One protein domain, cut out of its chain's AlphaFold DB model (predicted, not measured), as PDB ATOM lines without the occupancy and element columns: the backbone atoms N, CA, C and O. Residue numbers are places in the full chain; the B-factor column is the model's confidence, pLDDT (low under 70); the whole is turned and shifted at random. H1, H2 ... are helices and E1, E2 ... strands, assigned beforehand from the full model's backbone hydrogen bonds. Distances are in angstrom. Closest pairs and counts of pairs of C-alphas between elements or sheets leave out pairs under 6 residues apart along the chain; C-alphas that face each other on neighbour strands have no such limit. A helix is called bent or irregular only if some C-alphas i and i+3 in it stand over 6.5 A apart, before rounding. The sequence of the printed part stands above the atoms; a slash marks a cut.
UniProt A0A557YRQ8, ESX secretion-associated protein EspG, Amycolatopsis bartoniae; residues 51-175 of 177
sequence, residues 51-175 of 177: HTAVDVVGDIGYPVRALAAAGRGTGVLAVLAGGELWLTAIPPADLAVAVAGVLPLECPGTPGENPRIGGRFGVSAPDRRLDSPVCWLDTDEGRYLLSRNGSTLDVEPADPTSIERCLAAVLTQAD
ATOM      1  N   HIS A  51      39.985   6.855   3.592       90.19
ATOM      2  CA  HIS A  51      40.094   8.214   4.135       90.19
ATOM      3  C   HIS A  51      40.372   9.251   3.044       90.19
ATOM      4  O   HIS A  51      39.836  10.354   3.095       90.19
ATOM      5  N   THR A  52      41.173   8.870   2.052       92.38
ATOM      6  CA  THR A  52      41.562   9.721   0.929       92.38
ATOM      7  C   THR A  52      41.596   8.867  -0.325       92.38
ATOM      8  O   THR A  52      42.062   7.728  -0.280       92.38
ATOM      9  N   ALA A  53      41.121   9.396  -1.444       93.06
ATOM     10  CA  ALA A  53      41.255   8.756  -2.736       93.06
ATOM     11  C   ALA A  53      41.512   9.763  -3.858       93.06
ATOM     12  O   ALA A  53      41.116  10.926  -3.789       93.06
ATOM     13  N   VAL A  54      42.180   9.276  -4.896       93.94
ATOM     14  CA  VAL A  54      42.432   9.970  -6.152       93.94
ATOM     15  C   VAL A  54      41.883   9.096  -7.271       93.94
ATOM     16  O   VAL A  54      42.287   7.943  -7.413       93.94
ATOM     17  N   ASP A  55      40.951   9.625  -8.054       93.12
ATOM     18  CA  ASP A  55      40.392   8.943  -9.216       93.12
ATOM     19  C   ASP A  55      40.883   9.534 -10.529       93.12
ATOM     20  O   ASP A  55      41.244  10.704 -10.603       93.12
ATOM     21  N   VAL A  56      40.857   8.716 -11.575       92.44
ATOM     22  CA  VAL A  56      41.102   9.122 -12.955       92.44
ATOM     23  C   VAL A  56      40.030   8.516 -13.847       92.44
ATOM     24  O   VAL A  56      39.731   7.321 -13.767       92.44
ATOM     25  N   VAL A  57      39.435   9.352 -14.694       90.94
ATOM     26  CA  VAL A  57      38.470   8.935 -15.714       90.94
ATOM     27  C   VAL A  57      38.774   9.662 -17.004       90.94
ATOM     28  O   VAL A  57      38.798  10.892 -17.029       90.94
ATOM     29  N   GLY A  58      38.951   8.909 -18.080       88.94
ATOM     30  CA  GLY A  58      39.195   9.481 -19.395       88.94
ATOM     31  C   GLY A  58      39.194   8.445 -20.498       88.94
ATOM     32  O   GLY A  58      38.817   7.288 -20.293       88.94
ATOM     33  N   ASP A  59      39.635   8.888 -21.662       86.06
ATOM     34  CA  ASP A  59      39.857   8.061 -22.836       86.06
ATOM     35  C   ASP A  59      41.324   8.187 -23.263       86.06
ATOM     36  O   ASP A  59      41.853   9.299 -23.313       86.06
ATOM     37  N   ILE A  60      41.974   7.046 -23.505       80.31
ATOM     38  CA  ILE A  60      43.361   6.916 -23.990       80.31
ATOM     39  C   ILE A  60      43.439   6.051 -25.261       80.31
ATOM     40  O   ILE A  60      44.385   5.292 -25.453       80.31
ATOM     41  N   GLY A  61      42.399   6.107 -26.100       79.38
ATOM     42  CA  GLY A  61      42.121   5.133 -27.165       79.38
ATOM     43  C   GLY A  61      41.235   3.972 -26.691       79.38
ATOM     44  O   GLY A  61      40.723   3.189 -27.489       79.38
ATOM     45  N   TYR A  62      41.038   3.872 -25.378       79.06
ATOM     46  CA  TYR A  62      40.056   3.042 -24.695       79.06
ATOM     47  C   TYR A  62      39.677   3.724 -23.371       79.06
ATOM     48  O   TYR A  62      40.472   4.504 -22.829       79.06
ATOM     49  N   PRO A  63      38.486   3.442 -22.812       84.00
ATOM     50  CA  PRO A  63      38.066   4.040 -21.555       84.00
ATOM     51  C   PRO A  63      38.969   3.570 -20.415       84.00
ATOM     52  O   PRO A  63      39.103   2.370 -20.165       84.00
ATOM     53  N   VAL A  64      39.538   4.531 -19.693       85.81
ATOM     54  CA  VAL A  64      40.335   4.291 -18.493       85.81
ATOM     55  C   VAL A  64      39.584   4.798 -17.271       85.81
ATOM     56  O   VAL A  64      39.074   5.921 -17.240       85.81
ATOM     57  N   ARG A  65      39.484   3.939 -16.256       92.12
ATOM     58  CA  ARG A  65      38.948   4.280 -14.939       92.12
ATOM     59  C   ARG A  65      39.876   3.703 -13.894       92.12
ATOM     60  O   ARG A  65      40.036   2.487 -13.838       92.12
ATOM     61  N   ALA A  66      40.459   4.544 -13.057       94.19
ATOM     62  CA  ALA A  66      41.207   4.057 -11.913       94.19
ATOM     63  C   ALA A  66      40.930   4.877 -10.659       94.19
ATOM     64  O   ALA A  66      40.448   6.006 -10.725       94.19
ATOM     65  N   LEU A  67      41.199   4.258  -9.517       94.69
ATOM     66  CA  LEU A  67      41.039   4.829  -8.192       94.69
ATOM     67  C   LEU A  67      42.203   4.361  -7.328       94.69
ATOM     68  O   LEU A  67      42.324   3.165  -7.062       94.69
ATOM     69  N   ALA A  68      43.040   5.285  -6.877       96.06
ATOM     70  CA  ALA A  68      43.940   5.032  -5.767       96.06
ATOM     71  C   ALA A  68      43.263   5.481  -4.474       96.06
ATOM     72  O   ALA A  68      42.789   6.608  -4.391       96.06
ATOM     73  N   ALA A  69      43.223   4.624  -3.464       95.69
ATOM     74  CA  ALA A  69      42.608   4.908  -2.177       95.69
ATOM     75  C   ALA A  69      43.567   4.560  -1.036       95.69
ATOM     76  O   ALA A  69      44.246   3.535  -1.092       95.69
ATOM     77  N   ALA A  70      43.619   5.398  -0.002       95.31
ATOM     78  CA  ALA A  70      44.445   5.195   1.183       95.31
ATOM     79  C   ALA A  70      43.609   5.138   2.464       95.31
ATOM     80  O   ALA A  70      42.636   5.876   2.658       95.31
ATOM     81  N   GLY A  71      44.055   4.261   3.362       90.12
ATOM     82  CA  GLY A  71      43.637   4.182   4.755       90.12
ATOM     83  C   GLY A  71      44.824   4.452   5.682       90.12
ATOM     84  O   GLY A  71      45.885   4.895   5.251       90.12
ATOM     85  N   ARG A  72      44.682   4.145   6.975       81.62
ATOM     86  CA  ARG A  72      45.687   4.500   8.002       81.62
ATOM     87  C   ARG A  72      47.047   3.801   7.881       81.62
ATOM     88  O   ARG A  72      47.986   4.222   8.546       81.62
ATOM     89  N   GLY A  73      47.160   2.732   7.095       86.69
ATOM     90  CA  GLY A  73      48.405   1.956   7.008       86.69
ATOM     91  C   GLY A  73      48.693   1.305   5.660       86.69
ATOM     92  O   GLY A  73      49.773   0.755   5.486       86.69
ATOM     93  N   THR A  74      47.761   1.354   4.708       93.12
ATOM     94  CA  THR A  74      47.947   0.785   3.370       93.12
ATOM     95  C   THR A  74      47.129   1.564   2.349       93.12
ATOM     96  O   THR A  74      46.137   2.211   2.704       93.12
ATOM     97  N   GLY A  75      47.564   1.508   1.095       95.12
ATOM     98  CA  GLY A  75      46.849   2.026  -0.059       95.12
ATOM     99  C   GLY A  75      46.528   0.921  -1.065       95.12
ATOM    100  O   GLY A  75      47.112  -0.167  -1.052       95.12
ATOM    101  N   VAL A  76      45.596   1.208  -1.963       97.12
ATOM    102  CA  VAL A  76      45.222   0.344  -3.082       97.12
ATOM    103  C   VAL A  76      45.049   1.183  -4.338       97.12
ATOM    104  O   VAL A  76      44.367   2.198  -4.300       97.12
ATOM    105  N   LEU A  77      45.634   0.747  -5.449       97.19
ATOM    106  CA  LEU A  77      45.293   1.198  -6.792       97.19
ATOM    107  C   LEU A  77      44.361   0.170  -7.430       97.19
ATOM    108  O   LEU A  77      44.709  -1.004  -7.557       97.19
ATOM    109  N   ALA A  78      43.193   0.631  -7.850       96.19
ATOM    110  CA  ALA A  78      42.210  -0.137  -8.583       96.19
ATOM    111  C   ALA A  78      42.095   0.399 -10.010       96.19
ATOM    112  O   ALA A  78      41.746   1.561 -10.188       96.19
ATOM    113  N   VAL A  79      42.365  -0.430 -11.018       93.94
ATOM    114  CA  VAL A  79      42.274  -0.057 -12.441       93.94
ATOM    115  C   VAL A  79      41.222  -0.923 -13.117       93.94
ATOM    116  O   VAL A  79      41.340  -2.146 -13.122       93.94
ATOM    117  N   LEU A  80      40.197  -0.294 -13.688       90.25
ATOM    118  CA  LEU A  80      39.174  -0.937 -14.503       90.25
ATOM    119  C   LEU A  80      39.445  -0.627 -15.978       90.25
ATOM    120  O   LEU A  80      39.217   0.493 -16.439       90.25
ATOM    121  N   ALA A  81      39.919  -1.634 -16.708       83.50
ATOM    122  CA  ALA A  81      40.238  -1.539 -18.129       83.50
ATOM    123  C   ALA A  81      39.819  -2.830 -18.840       83.50
ATOM    124  O   ALA A  81      39.983  -3.922 -18.302       83.50
ATOM    125  N   GLY A  82      39.225  -2.715 -20.031       78.25
ATOM    126  CA  GLY A  82      38.812  -3.885 -20.820       78.25
ATOM    127  C   GLY A  82      37.787  -4.805 -20.137       78.25
ATOM    128  O   GLY A  82      37.667  -5.963 -20.515       78.25
ATOM    129  N   GLY A  83      37.060  -4.312 -19.125       79.25
ATOM    130  CA  GLY A  83      36.124  -5.111 -18.324       79.25
ATOM    131  C   GLY A  83      36.764  -5.878 -17.161       79.25
ATOM    132  O   GLY A  83      36.050  -6.560 -16.429       79.25
ATOM    133  N   GLU A  84      38.073  -5.740 -16.947       83.50
ATOM    134  CA  GLU A  84      38.793  -6.366 -15.838       83.50
ATOM    135  C   GLU A  84      39.187  -5.339 -14.774       83.50
ATOM    136  O   GLU A  84      39.616  -4.228 -15.091       83.50
ATOM    137  N   LEU A  85      39.044  -5.726 -13.501       88.69
ATOM    138  CA  LEU A  85      39.453  -4.927 -12.349       88.69
ATOM    139  C   LEU A  85      40.768  -5.466 -11.782       88.69
ATOM    140  O   LEU A  85      40.822  -6.580 -11.259       88.69
ATOM    141  N   TRP A  86      41.801  -4.638 -11.830       91.88
ATOM    142  CA  TRP A  86      43.123  -4.921 -11.287       91.88
ATOM    143  C   TRP A  86      43.290  -4.206  -9.955       91.88
ATOM    144  O   TRP A  86      43.046  -3.005  -9.881       91.88
ATOM    145  N   LEU A  87      43.719  -4.926  -8.916       94.94
ATOM    146  CA  LEU A  87      43.968  -4.372  -7.585       94.94
ATOM    147  C   LEU A  87      45.440  -4.530  -7.217       94.94
ATOM    148  O   LEU A  87      45.952  -5.646  -7.139       94.94
ATOM    149  N   THR A  88      46.102  -3.413  -6.943       95.88
ATOM    150  CA  THR A  88      47.515  -3.371  -6.557       95.88
ATOM    151  C   THR A  88      47.644  -2.676  -5.212       95.88
ATOM    152  O   THR A  88      47.163  -1.561  -5.045       95.88
ATOM    153  N   ALA A  89      48.282  -3.325  -4.237       95.38
ATOM    154  CA  ALA A  89      48.610  -2.668  -2.974       95.38
ATOM    155  C   ALA A  89      49.730  -1.647  -3.209       95.38
ATOM    156  O   ALA A  89      50.721  -1.973  -3.863       95.38
ATOM    157  N   ILE A  90      49.575  -0.448  -2.660       96.31
ATOM    158  CA  ILE A  90      50.532   0.655  -2.790       96.31
ATOM    159  C   ILE A  90      50.795   1.280  -1.415       96.31
ATOM    160  O   ILE A  90      49.956   1.158  -0.515       96.31
ATOM    161  N   PRO A  91      51.934   1.959  -1.214       95.06
ATOM    162  CA  PRO A  91      52.117   2.806  -0.045       95.06
ATOM    163  C   PRO A  91      51.023   3.889   0.024       95.06
ATOM    164  O   PRO A  91      50.623   4.421  -1.011       95.06
ATOM    165  N   PRO A  92      50.532   4.254   1.222       91.81
ATOM    166  CA  PRO A  92      49.458   5.243   1.359       91.81
ATOM    167  C   PRO A  92      49.855   6.649   0.876       91.81
ATOM    168  O   PRO A  92      48.979   7.430   0.528       91.81
ATOM    169  N   ALA A  93      51.154   6.962   0.826       91.00
ATOM    170  CA  ALA A  93      51.670   8.225   0.297       91.00
ATOM    171  C   ALA A  93      51.717   8.270  -1.244       91.00
ATOM    172  O   ALA A  93      51.805   9.348  -1.824       91.00
ATOM    173  N   ASP A  94      51.600   7.123  -1.918       94.56
ATOM    174  CA  ASP A  94      51.874   7.000  -3.353       94.56
ATOM    175  C   ASP A  94      50.606   7.159  -4.209       94.56
ATOM    176  O   ASP A  94      50.602   6.788  -5.380       94.56
ATOM    177  N   LEU A  95      49.512   7.705  -3.662       93.38
ATOM    178  CA  LEU A  95      48.242   7.850  -4.393       93.38
ATOM    179  C   LEU A  95      48.413   8.608  -5.716       93.38
ATOM    180  O   LEU A  95      47.922   8.162  -6.753       93.38
ATOM    181  N   ALA A  96      49.121   9.739  -5.678       92.62
ATOM    182  CA  ALA A  96      49.352  10.584  -6.847       92.62
ATOM    183  C   ALA A  96      50.218   9.872  -7.899       92.62
ATOM    184  O   ALA A  96      49.842   9.823  -9.069       92.62
ATOM    185  N   VAL A  97      51.326   9.259  -7.466       94.62
ATOM    186  CA  VAL A  97      52.242   8.486  -8.322       94.62
ATOM    187  C   VAL A  97      51.507   7.323  -8.987       94.62
ATOM    188  O   VAL A  97      51.596   7.126 -10.200       94.62
ATOM    189  N   ALA A  98      50.750   6.559  -8.196       95.12
ATOM    190  CA  ALA A  98      50.039   5.377  -8.655       95.12
ATOM    191  C   ALA A  98      49.010   5.719  -9.737       95.12
ATOM    192  O   ALA A  98      48.918   5.011 -10.736       95.12
ATOM    193  N   VAL A  99      48.262   6.816  -9.568       92.75
ATOM    194  CA  VAL A  99      47.278   7.275 -10.557       92.75
ATOM    195  C   VAL A  99      47.947   7.869 -11.794       92.75
ATOM    196  O   VAL A  99      47.509   7.582 -12.908       92.75
ATOM    197  N   ALA A 100      49.022   8.645 -11.636       92.00
ATOM    198  CA  ALA A 100      49.779   9.184 -12.765       92.00
ATOM    199  C   ALA A 100      50.336   8.065 -13.666       92.00
ATOM    200  O   ALA A 100      50.284   8.171 -14.890       92.00
ATOM    201  N   GLY A 101      50.788   6.959 -13.064       91.44
ATOM    202  CA  GLY A 101      51.298   5.780 -13.770       91.44
ATOM    203  C   GLY A 101      50.249   4.950 -14.519       91.44
ATOM    204  O   GLY A 101      50.620   4.030 -15.245       91.44
ATOM    205  N   VAL A 102      48.951   5.248 -14.371       90.31
ATOM    206  CA  VAL A 102      47.884   4.595 -15.153       90.31
ATOM    207  C   VAL A 102      47.880   5.088 -16.600       90.31
ATOM    208  O   VAL A 102      47.478   4.353 -17.503       90.31
ATOM    209  N   LEU A 103      48.301   6.334 -16.830       87.62
ATOM    210  CA  LEU A 103      48.331   6.900 -18.168       87.62
ATOM    211  C   LEU A 103      49.566   6.402 -18.939       87.62
ATOM    212  O   LEU A 103      50.657   6.320 -18.372       87.62
ATOM    213  N   PRO A 104      49.429   6.101 -20.242       83.31
ATOM    214  CA  PRO A 104      50.558   5.688 -21.064       83.31
ATOM    215  C   PRO A 104      51.578   6.827 -21.163       83.31
ATOM    216  O   PRO A 104      51.195   7.995 -21.240       83.31
ATOM    217  N   LEU A 105      52.869   6.488 -21.170       77.12
ATOM    218  CA  LEU A 105      53.956   7.473 -21.277       77.12
ATOM    219  C   LEU A 105      53.955   8.199 -22.626       77.12
ATOM    220  O   LEU A 105      54.376   9.348 -22.711       77.12
ATOM    221  N   GLU A 106      53.477   7.527 -23.670       69.12
ATOM    222  CA  GLU A 106      53.327   8.086 -25.009       69.12
ATOM    223  C   GLU A 106      51.894   8.596 -25.204       69.12
ATOM    224  O   GLU A 106      50.935   8.000 -24.702       69.12
ATOM    225  N   CYS A 107      51.736   9.700 -25.943       63.75
ATOM    226  CA  CYS A 107      50.424  10.122 -26.427       63.75
ATOM    227  C   CYS A 107      49.884   9.056 -27.386       63.75
ATOM    228  O   CYS A 107      50.511   8.807 -28.419       63.75
ATOM    229  N   PRO A 108      48.738   8.422 -27.091       53.62
ATOM    230  CA  PRO A 108      48.098   7.537 -28.043       53.62
ATOM    231  C   PRO A 108      47.541   8.392 -29.186       53.62
ATOM    232  O   PRO A 108      46.655   9.208 -28.961       53.62
ATOM    233  N   GLY A 109      48.032   8.204 -30.411       49.84
ATOM    234  CA  GLY A 109      47.320   8.642 -31.615       49.84
ATOM    235  C   GLY A 109      48.149   9.385 -32.660       49.84
ATOM    236  O   GLY A 109      48.978  10.239 -32.364       49.84
ATOM    237  N   THR A 110      47.864   9.055 -33.919       45.56
ATOM    238  CA  THR A 110      48.230   9.842 -35.104       45.56
ATOM    239  C   THR A 110      47.156  10.919 -35.326       45.56
ATOM    240  O   THR A 110      45.972  10.611 -35.163       45.56
ATOM    241  N   PRO A 111      47.517  12.144 -35.748       44.66
ATOM    242  CA  PRO A 111      46.551  13.207 -36.022       44.66
ATOM    243  C   PRO A 111      45.463  12.774 -37.015       44.66
ATOM    244  O   PRO A 111      45.776  12.235 -38.077       44.66
ATOM    245  N   GLY A 112      44.189  13.064 -36.718       50.91
ATOM    246  CA  GLY A 112      43.100  13.025 -37.711       50.91
ATOM    247  C   GLY A 112      41.922  12.084 -37.436       50.91
ATOM    248  O   GLY A 112      40.875  12.254 -38.061       50.91
ATOM    249  N   GLU A 113      42.017  11.169 -36.472       50.69
ATOM    250  CA  GLU A 113      40.901  10.304 -36.052       50.69
ATOM    251  C   GLU A 113      40.443  10.707 -34.637       50.69
ATOM    252  O   GLU A 113      40.836  10.127 -33.635       50.69
ATOM    253  N   ASN A 114      39.669  11.792 -34.523       47.06
ATOM    254  CA  ASN A 114      39.264  12.364 -33.225       47.06
ATOM    255  C   ASN A 114      38.313  11.405 -32.464       47.06
ATOM    256  O   ASN A 114      37.352  10.915 -33.064       47.06
ATOM    257  N   PRO A 115      38.485  11.219 -31.141       50.88
ATOM    258  CA  PRO A 115      37.997  12.241 -30.216       50.88
ATOM    259  C   PRO A 115      38.967  12.520 -29.061       50.88
ATOM    260  O   PRO A 115      39.364  11.593 -28.375       50.88
ATOM    261  N   ARG A 116      39.264  13.804 -28.808       62.44
ATOM    262  CA  ARG A 116      39.678  14.404 -27.521       62.44
ATOM    263  C   ARG A 116      40.133  13.372 -26.486       62.44
ATOM    264  O   ARG A 116      39.417  13.099 -25.521       62.44
ATOM    265  N   ILE A 117      41.306  12.802 -26.730       77.31
ATOM    266  CA  ILE A 117      41.956  11.889 -25.803       77.31
ATOM    267  C   ILE A 117      42.321  12.733 -24.592       77.31
ATOM    268  O   ILE A 117      42.868  13.826 -24.720       77.31
ATOM    269  N   GLY A 118      41.894  12.308 -23.418       86.19
ATOM    270  CA  GLY A 118      41.871  13.194 -22.272       86.19
ATOM    271  C   GLY A 118      40.929  12.714 -21.195       86.19
ATOM    272  O   GLY A 118      40.172  11.751 -21.347       86.19
ATOM    273  N   GLY A 119      40.956  13.421 -20.084       90.06
ATOM    274  CA  GLY A 119      40.113  13.086 -18.961       90.06
ATOM    275  C   GLY A 119      40.367  13.981 -17.776       90.06
ATOM    276  O   GLY A 119      40.961  15.053 -17.883       90.06
ATOM    277  N   ARG A 120      39.866  13.533 -16.635       92.19
ATOM    278  CA  ARG A 120      39.947  14.261 -15.380       92.19
ATOM    279  C   ARG A 120      40.441  13.374 -14.262       92.19
ATOM    280  O   ARG A 120      40.105  12.189 -14.197       92.19
ATOM    281  N   PHE A 121      41.158  14.005 -13.359       92.25
ATOM    282  CA  PHE A 121      41.433  13.483 -12.047       92.25
ATOM    283  C   PHE A 121      40.421  14.055 -11.061       92.25
ATOM    284  O   PHE A 121      39.955  15.190 -11.191       92.25
ATOM    285  N   GLY A 122      40.049  13.252 -10.078       89.75
ATOM    286  CA  GLY A 122      39.296  13.698  -8.919       89.75
ATOM    287  C   GLY A 122      40.043  13.356  -7.649       89.75
ATOM    288  O   GLY A 122      40.823  12.412  -7.606       89.75
ATOM    289  N   VAL A 123      39.791  14.142  -6.612       89.56
ATOM    290  CA  VAL A 123      40.259  13.858  -5.259       89.56
ATOM    291  C   VAL A 123      39.034  13.798  -4.364       89.56
ATOM    292  O   VAL A 123      38.164  14.673  -4.438       89.56
ATOM    293  N   SER A 124      38.940  12.768  -3.533       88.25
ATOM    294  CA  SER A 124      37.821  12.575  -2.617       88.25
ATOM    295  C   SER A 124      38.261  12.127  -1.229       88.25
ATOM    296  O   SER A 124      39.260  11.436  -1.055       88.25
ATOM    297  N   ALA A 125      37.456  12.513  -0.253       85.75
ATOM    298  CA  ALA A 125      37.417  12.032   1.118       85.75
ATOM    299  C   ALA A 125      36.037  11.365   1.353       85.75
ATOM    300  O   ALA A 125      35.145  11.558   0.515       85.75
ATOM    301  N   PRO A 126      35.818  10.605   2.449       80.31
ATOM    302  CA  PRO A 126      34.593   9.831   2.679       80.31
ATOM    303  C   PRO A 126      33.274  10.573   2.416       80.31
ATOM    304  O   PRO A 126      32.298   9.974   1.974       80.31
ATOM    305  N   ASP A 127      33.236  11.871   2.699       80.31
ATOM    306  CA  ASP A 127      32.050  12.722   2.673       80.31
ATOM    307  C   ASP A 127      32.115  13.845   1.626       80.31
ATOM    308  O   ASP A 127      31.164  14.620   1.488       80.31
ATOM    309  N   ARG A 128      33.214  13.953   0.866       82.44
ATOM    310  CA  ARG A 128      33.423  15.071  -0.060       82.44
ATOM    311  C   ARG A 128      34.293  14.698  -1.248       82.44
ATOM    312  O   ARG A 128      35.427  14.260  -1.087       82.44
ATOM    313  N   ARG A 129      33.826  15.022  -2.452       82.06
ATOM    314  CA  ARG A 129      34.690  15.158  -3.630       82.06
ATOM    315  C   ARG A 129      35.115  16.614  -3.778       82.06
ATOM    316  O   ARG A 129      34.284  17.512  -3.661       82.06
ATOM    317  N   LEU A 130      36.401  16.843  -4.009       81.38
ATOM    318  CA  LEU A 130      36.926  18.177  -4.267       81.38
ATOM    319  C   LEU A 130      36.550  18.626  -5.676       81.38
ATOM    320  O   LEU A 130      36.651  17.857  -6.631       81.38
ATOM    321  N   ASP A 131      36.171  19.894  -5.794       69.81
ATOM    322  CA  ASP A 131      35.776  20.524  -7.056       69.81
ATOM    323  C   ASP A 131      36.971  21.198  -7.762       69.81
ATOM    324  O   ASP A 131      36.829  22.228  -8.416       69.81
ATOM    325  N   SER A 132      38.181  20.651  -7.587       67.06
ATOM    326  CA  SER A 132      39.394  21.145  -8.252       67.06
ATOM    327  C   SER A 132      39.631  20.337  -9.530       67.06
ATOM    328  O   SER A 132      40.051  19.180  -9.438       67.06
ATOM    329  N   PRO A 133      39.323  20.876 -10.725       71.31
ATOM    330  CA  PRO A 133      39.502  20.130 -11.959       71.31
ATOM    331  C   PRO A 133      40.991  20.101 -12.312       71.31
ATOM    332  O   PRO A 133      41.532  21.081 -12.824       71.31
ATOM    333  N   VAL A 134      41.639  18.970 -12.045       91.19
ATOM    334  CA  VAL A 134      42.882  18.595 -12.722       91.19
ATOM    335  C   VAL A 134      42.477  17.710 -13.893       91.19
ATOM    336  O   VAL A 134      41.882  16.654 -13.696       91.19
ATOM    337  N   CYS A 135      42.745  18.142 -15.117       91.75
ATOM    338  CA  CYS A 135      42.397  17.413 -16.334       91.75
ATOM    339  C   CYS A 135      43.631  17.238 -17.205       91.75
ATOM    340  O   CYS A 135      44.497  18.102 -17.202       91.75
ATOM    341  N   TRP A 136      43.693  16.170 -17.992       92.00
ATOM    342  CA  TRP A 136      44.680  16.066 -19.065       92.00
ATOM    343  C   TRP A 136      43.989  16.075 -20.421       92.00
ATOM    344  O   TRP A 136      42.825  15.680 -20.552       92.00
ATOM    345  N   LEU A 137      44.726  16.532 -21.421       89.00
ATOM    346  CA  LEU A 137      44.313  16.557 -22.809       89.00
ATOM    347  C   LEU A 137      45.496  16.150 -23.678       89.00
ATOM    348  O   LEU A 137      46.560  16.758 -23.594       89.00
ATOM    349  N   ASP A 138      45.289  15.164 -24.536       86.69
ATOM    350  CA  ASP A 138      46.239  14.777 -25.566       86.69
ATOM    351  C   ASP A 138      45.900  15.546 -26.842       86.69
ATOM    352  O   ASP A 138      44.740  15.711 -27.235       86.69
ATOM    353  N   THR A 139      46.946  16.062 -27.467       81.94
ATOM    354  CA  THR A 139      46.908  16.832 -28.703       81.94
ATOM    355  C   THR A 139      47.946  16.267 -29.662       81.94
ATOM    356  O   THR A 139      48.819  15.499 -29.254       81.94
ATOM    357  N   ASP A 140      47.918  16.715 -30.913       78.19
ATOM    358  CA  ASP A 140      48.949  16.368 -31.897       78.19
ATOM    359  C   ASP A 140      50.354  16.848 -31.473       78.19
ATOM    360  O   ASP A 140      51.361  16.321 -31.943       78.19
ATOM    361  N   GLU A 141      50.436  17.836 -30.573       81.62
ATOM    362  CA  GLU A 141      51.691  18.371 -30.031       81.62
ATOM    363  C   GLU A 141      52.138  17.681 -28.731       81.62
ATOM    364  O   GLU A 141      53.215  17.977 -28.215       81.62
ATOM    365  N   GLY A 142      51.327  16.767 -28.194       83.50
ATOM    366  CA  GLY A 142      51.592  16.064 -26.943       83.50
ATOM    367  C   GLY A 142      50.482  16.216 -25.906       83.50
ATOM    368  O   GLY A 142      49.403  16.753 -26.176       83.50
ATOM    369  N   ARG A 143      50.751  15.710 -24.700       89.50
ATOM    370  CA  ARG A 143      49.821  15.723 -23.567       89.50
ATOM    371  C   ARG A 143      50.030  16.970 -22.727       89.50
ATOM    372  O   ARG A 143      51.157  17.301 -22.367       89.50
ATOM    373  N   TYR A 144      48.931  17.602 -22.340       91.12
ATOM    374  CA  TYR A 144      48.917  18.781 -21.488       91.12
ATOM    375  C   TYR A 144      48.035  18.568 -20.263       91.12
ATOM    376  O   TYR A 144      46.943  18.006 -20.355       91.12
ATOM    377  N   LEU A 145      48.521  19.032 -19.116       92.88
ATOM    378  CA  LEU A 145      47.798  19.112 -17.859       92.88
ATOM    379  C   LEU A 145      47.128  20.479 -17.762       92.88
ATOM    380  O   LEU A 145      47.732  21.507 -18.061       92.88
ATOM    381  N   LEU A 146      45.880  20.476 -17.324       92.88
ATOM    382  CA  LEU A 146      45.056  21.644 -17.067       92.88
ATOM    383  C   LEU A 146      44.706  21.628 -15.583       92.88
ATOM    384  O   LEU A 146      44.031  20.705 -15.125       92.88
ATOM    385  N   SER A 147      45.131  22.639 -14.834       91.44
ATOM    386  CA  SER A 147      44.824  22.755 -13.406       91.44
ATOM    387  C   SER A 147      44.328  24.146 -13.056       91.44
ATOM    388  O   SER A 147      44.789  25.142 -13.610       91.44
ATOM    389  N   ARG A 148      43.385  24.239 -12.119       85.50
ATOM    390  CA  ARG A 148      42.870  25.525 -11.644       85.50
ATOM    391  C   ARG A 148      43.599  25.965 -10.377       85.50
ATOM    392  O   ARG A 148      43.580  25.252  -9.379       85.50
ATOM    393  N   ASN A 149      44.129  27.183 -10.387       82.50
ATOM    394  CA  ASN A 149      44.667  27.857  -9.212       82.50
ATOM    395  C   ASN A 149      43.909  29.176  -8.996       82.50
ATOM    396  O   ASN A 149      44.143  30.184  -9.667       82.50
ATOM    397  N   GLY A 150      42.915  29.142  -8.105       80.75
ATOM    398  CA  GLY A 150      41.980  30.251  -7.919       80.75
ATOM    399  C   GLY A 150      41.216  30.580  -9.211       80.75
ATOM    400  O   GLY A 150      40.455  29.763  -9.737       80.75
ATOM    401  N   SER A 151      41.407  31.796  -9.726       82.62
ATOM    402  CA  SER A 151      40.800  32.250 -10.985       82.62
ATOM    403  C   SER A 151      41.596  31.865 -12.232       82.62
ATOM    404  O   SER A 151      41.067  31.990 -13.336       82.62
ATOM    405  N   THR A 152      42.841  31.419 -12.072       86.50
ATOM    406  CA  THR A 152      43.745  31.117 -13.184       86.50
ATOM    407  C   THR A 152      43.636  29.649 -13.579       86.50
ATOM    408  O   THR A 152      43.459  28.773 -12.731       86.50
ATOM    409  N   LEU A 153      43.713  29.393 -14.885       88.94
ATOM    410  CA  LEU A 153      43.918  28.062 -15.439       88.94
ATOM    411  C   LEU A 153      45.385  27.954 -15.853       88.94
ATOM    412  O   LEU A 153      45.821  28.683 -16.744       88.94
ATOM    413  N   ASP A 154      46.108  27.051 -15.209       91.44
ATOM    414  CA  ASP A 154      47.479  26.714 -15.556       91.44
ATOM    415  C   ASP A 154      47.460  25.578 -16.584       91.44
ATOM    416  O   ASP A 154      46.675  24.630 -16.469       91.44
ATOM    417  N   VAL A 155      48.307  25.705 -17.605       92.75
ATOM    418  CA  VAL A 155      48.478  24.720 -18.677       92.75
ATOM    419  C   VAL A 155      49.959  24.392 -18.780       92.75
ATOM    420  O   VAL A 155      50.773  25.290 -18.989       92.75
ATOM    421  N   GLU A 156      50.314  23.121 -18.642       92.12
ATOM    422  CA  GLU A 156      51.701  22.656 -18.733       92.12
ATOM    423  C   GLU A 156      51.782  21.296 -19.436       92.12
ATOM    424  O   GLU A 156      50.786  20.573 -19.458       92.12
ATOM    425  N   PRO A 157      52.929  20.912 -20.023       92.06
ATOM    426  CA  PRO A 157      53.125  19.547 -20.503       92.06
ATOM    427  C   PRO A 157      52.844  18.523 -19.393       92.06
ATOM    428  O   PRO A 157      53.308  18.676 -18.258       92.06
ATOM    429  N   ALA A 158      52.074  17.480 -19.710       89.94
ATOM    430  CA  ALA A 158      51.774  16.414 -18.762       89.94
ATOM    431  C   ALA A 158      52.684  15.210 -18.981       89.94
ATOM    432  O   ALA A 158      52.590  14.501 -19.983       89.94
ATOM    433  N   ASP A 159      53.497  14.947 -17.972       89.00
ATOM    434  CA  ASP A 159      54.226  13.709 -17.768       89.00
ATOM    435  C   ASP A 159      53.858  13.158 -16.373       89.00
ATOM    436  O   ASP A 159      53.152  13.830 -15.607       89.00
ATOM    437  N   PRO A 160      54.281  11.934 -16.006       90.88
ATOM    438  CA  PRO A 160      53.953  11.385 -14.694       90.88
ATOM    439  C   PRO A 160      54.372  12.285 -13.521       90.88
ATOM    440  O   PRO A 160      53.665  12.332 -12.519       90.88
ATOM    441  N   THR A 161      55.469  13.035 -13.658       91.81
ATOM    442  CA  THR A 161      56.001  13.907 -12.601       91.81
ATOM    443  C   THR A 161      55.168  15.180 -12.456       91.81
ATOM    444  O   THR A 161      54.872  15.598 -11.334       91.81
ATOM    445  N   SER A 162      54.756  15.814 -13.559       92.25
ATOM    446  CA  SER A 162      53.909  17.011 -13.491       92.25
ATOM    447  C   SER A 162      52.503  16.683 -12.985       92.25
ATOM    448  O   SER A 162      51.971  17.423 -12.152       92.25
ATOM    449  N   ILE A 163      51.948  15.532 -13.381       93.19
ATOM    450  CA  ILE A 163      50.676  15.017 -12.856       93.19
ATOM    451  C   ILE A 163      50.791  14.733 -11.355       93.19
ATOM    452  O   ILE A 163      49.964  15.222 -10.583       93.19
ATOM    453  N   GLU A 164      51.818  13.991 -10.928       94.19
ATOM    454  CA  GLU A 164      52.063  13.684  -9.514       94.19
ATOM    455  C   GLU A 164      52.145  14.964  -8.681       94.19
ATOM    456  O   GLU A 164      51.411  15.117  -7.705       94.19
ATOM    457  N   ARG A 165      52.993  15.912  -9.094       93.06
ATOM    458  CA  ARG A 165      53.183  17.197  -8.410       93.06
ATOM    459  C   ARG A 165      51.875  17.973  -8.285       93.06
ATOM    460  O   ARG A 165      51.600  18.537  -7.226       93.06
ATOM    461  N   CYS A 166      51.079  18.023  -9.351       92.44
ATOM    462  CA  CYS A 166      49.798  18.720  -9.345       92.44
ATOM    463  C   CYS A 166      48.811  18.063  -8.366       92.44
ATOM    464  O   CYS A 166      48.222  18.743  -7.526       92.44
ATOM    465  N   LEU A 167      48.676  16.736  -8.413       92.50
ATOM    466  CA  LEU A 167      47.778  15.991  -7.528       92.50
ATOM    467  C   LEU A 167      48.222  16.059  -6.063       92.50
ATOM    468  O   LEU A 167      47.380  16.240  -5.184       92.50
ATOM    469  N   ALA A 168      49.526  15.983  -5.796       91.69
ATOM    470  CA  ALA A 168      50.086  16.170  -4.463       91.69
ATOM    471  C   ALA A 168      49.754  17.565  -3.907       91.69
ATOM    472  O   ALA A 168      49.318  17.681  -2.765       91.69
ATOM    473  N   ALA A 169      49.861  18.616  -4.728       89.94
ATOM    474  CA  ALA A 169      49.476  19.964  -4.317       89.94
ATOM    475  C   ALA A 169      47.983  20.062  -3.960       89.94
ATOM    476  O   ALA A 169      47.644  20.663  -2.941       89.94
ATOM    477  N   VAL A 170      47.095  19.437  -4.744       88.94
ATOM    478  CA  VAL A 170      45.648  19.404  -4.453       88.94
ATOM    479  C   VAL A 170      45.355  18.658  -3.149       88.94
ATOM    480  O   VAL A 170      44.535  19.112  -2.352       88.94
ATOM    481  N   LEU A 171      46.031  17.532  -2.917       88.31
ATOM    482  CA  LEU A 171      45.903  16.739  -1.695       88.31
ATOM    483  C   LEU A 171      46.325  17.535  -0.451       88.31
ATOM    484  O   LEU A 171      45.575  17.579   0.524       88.31
ATOM    485  N   THR A 172      47.470  18.218  -0.512       88.62
ATOM    486  CA  THR A 172      47.964  19.072   0.578       88.62
ATOM    487  C   THR A 172      47.059  20.281   0.814       88.62
ATOM    488  O   THR A 172      46.736  20.589   1.954       88.62
ATOM    489  N   GLN A 173      46.592  20.957  -0.242       84.06
ATOM    490  CA  GLN A 173      45.673  22.101  -0.120       84.06
ATOM    491  C   GLN A 173      44.329  21.734   0.520       84.06
ATOM    492  O   GLN A 173      43.625  22.609   1.024       84.06
ATOM    493  N   ALA A 174      43.952  20.461   0.455       81.06
ATOM    494  CA  ALA A 174      42.720  19.944   1.019       81.06
ATOM    495  C   ALA A 174      42.883  19.339   2.422       81.06
ATOM    496  O   ALA A 174      41.896  18.818   2.943       81.06
ATOM    497  N   ASP A 175      44.089  19.397   3.000       82.94
ATOM    498  CA  ASP A 175      44.457  18.778   4.279       82.94
ATOM    499  C   ASP A 175      44.200  17.254   4.313       82.94
ATOM    500  O   ASP A 175      43.767  16.701   5.326       82.94
TER     501      ASP A 175
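AT A GLANCE: This is residues 51 to 175 of the 177 residues of the protein "ESX secretion-associated protein EspG" of Amycolatopsis bartoniae (UniProt A0A557YRQ8). One broad, twisted sheet of eight strands makes a wall, and two helices, H1 and H2, touch each other over one of its faces; no named helix covers the other face. Two four-strand meanders, each strand the antiparallel neighbour of the one before, join side by side at E1 and E5, with H1 over the first half and H2 over the second. The 125 printed residues run E1 E2 E3 E4 H1 E5 E6 E7 E8 H2, and the antiparallel sheet has the order E4 E3 E2 E1 E5 E6 E7 E8. The class is mixed, in two layers, helices on one face of a sheet; the whole is compact, with a radius of gyration of the C-alphas of 14.3 A and spans of 46 by 39 by 23 A.

HOW THE PARTS SIT: Start at E1, residues 52 to 59, and its hairpin with E2, residues 63 to 70, where N 54 and O 68 are 2.8 A apart, within hydrogen-bond range. E3, residues 75 to 81, follows beside E2, with N 67 and O 78 at 2.8 A. Edge strand E4, residues 84 to 90, pairs with E3 through N 77 and O 88, 2.8 A. Next find H1, residues 92 to 100, irregular with C-alphas 93 and 96 7.9 A apart; it lies over E2, along the strands at 7 degrees on the local plane, at a height over the sheet of 6.9 A. E5, residues 118 to 125, is antiparallel to E1 at 164 degrees, with N 55 and O 122 at 2.8 A. E6, residues 134 to 139, is the antiparallel neighbour of E5, with N 121 and O 134 at 2.8 A, within hydrogen-bond range. E7, residues 142 to 149, pairs with E6 through N 144 and O 137, 2.8 A, and edge strand E8, residues 152 to 157, with E7 through N 145 and O 156, 2.8 A. H2, residues 160 to 173, is on the same face as H1; they touch at Ala 96 and Glu 164, the closest C-alphas, 4.9 A apart, at a steep tilt of 47 degrees, opposite ways. In H2 every O i to N i+4 pair is within hydrogen-bond range; in H1, 3 of 5 are.

IN THESE COORDINATES: Find C-alpha 52 at (41.562, 9.721, 0.929); E1 runs 23.9 A from there. E2 spans 23.6 A, E5 23.8 A and E7 22.4 A. H2 runs 19.9 A to C-alpha 173 at (45.673, 22.101, -0.120).

THE WHOLE: The C-alphas farthest apart, Arg 72 and Gly 112, are 46.6 A apart. The printed part has no cut. The long link is residues 101 to 117. Mean pLDDT of the printed part is 85.5; residues 106 to 116 and 131 to 132 are under 70.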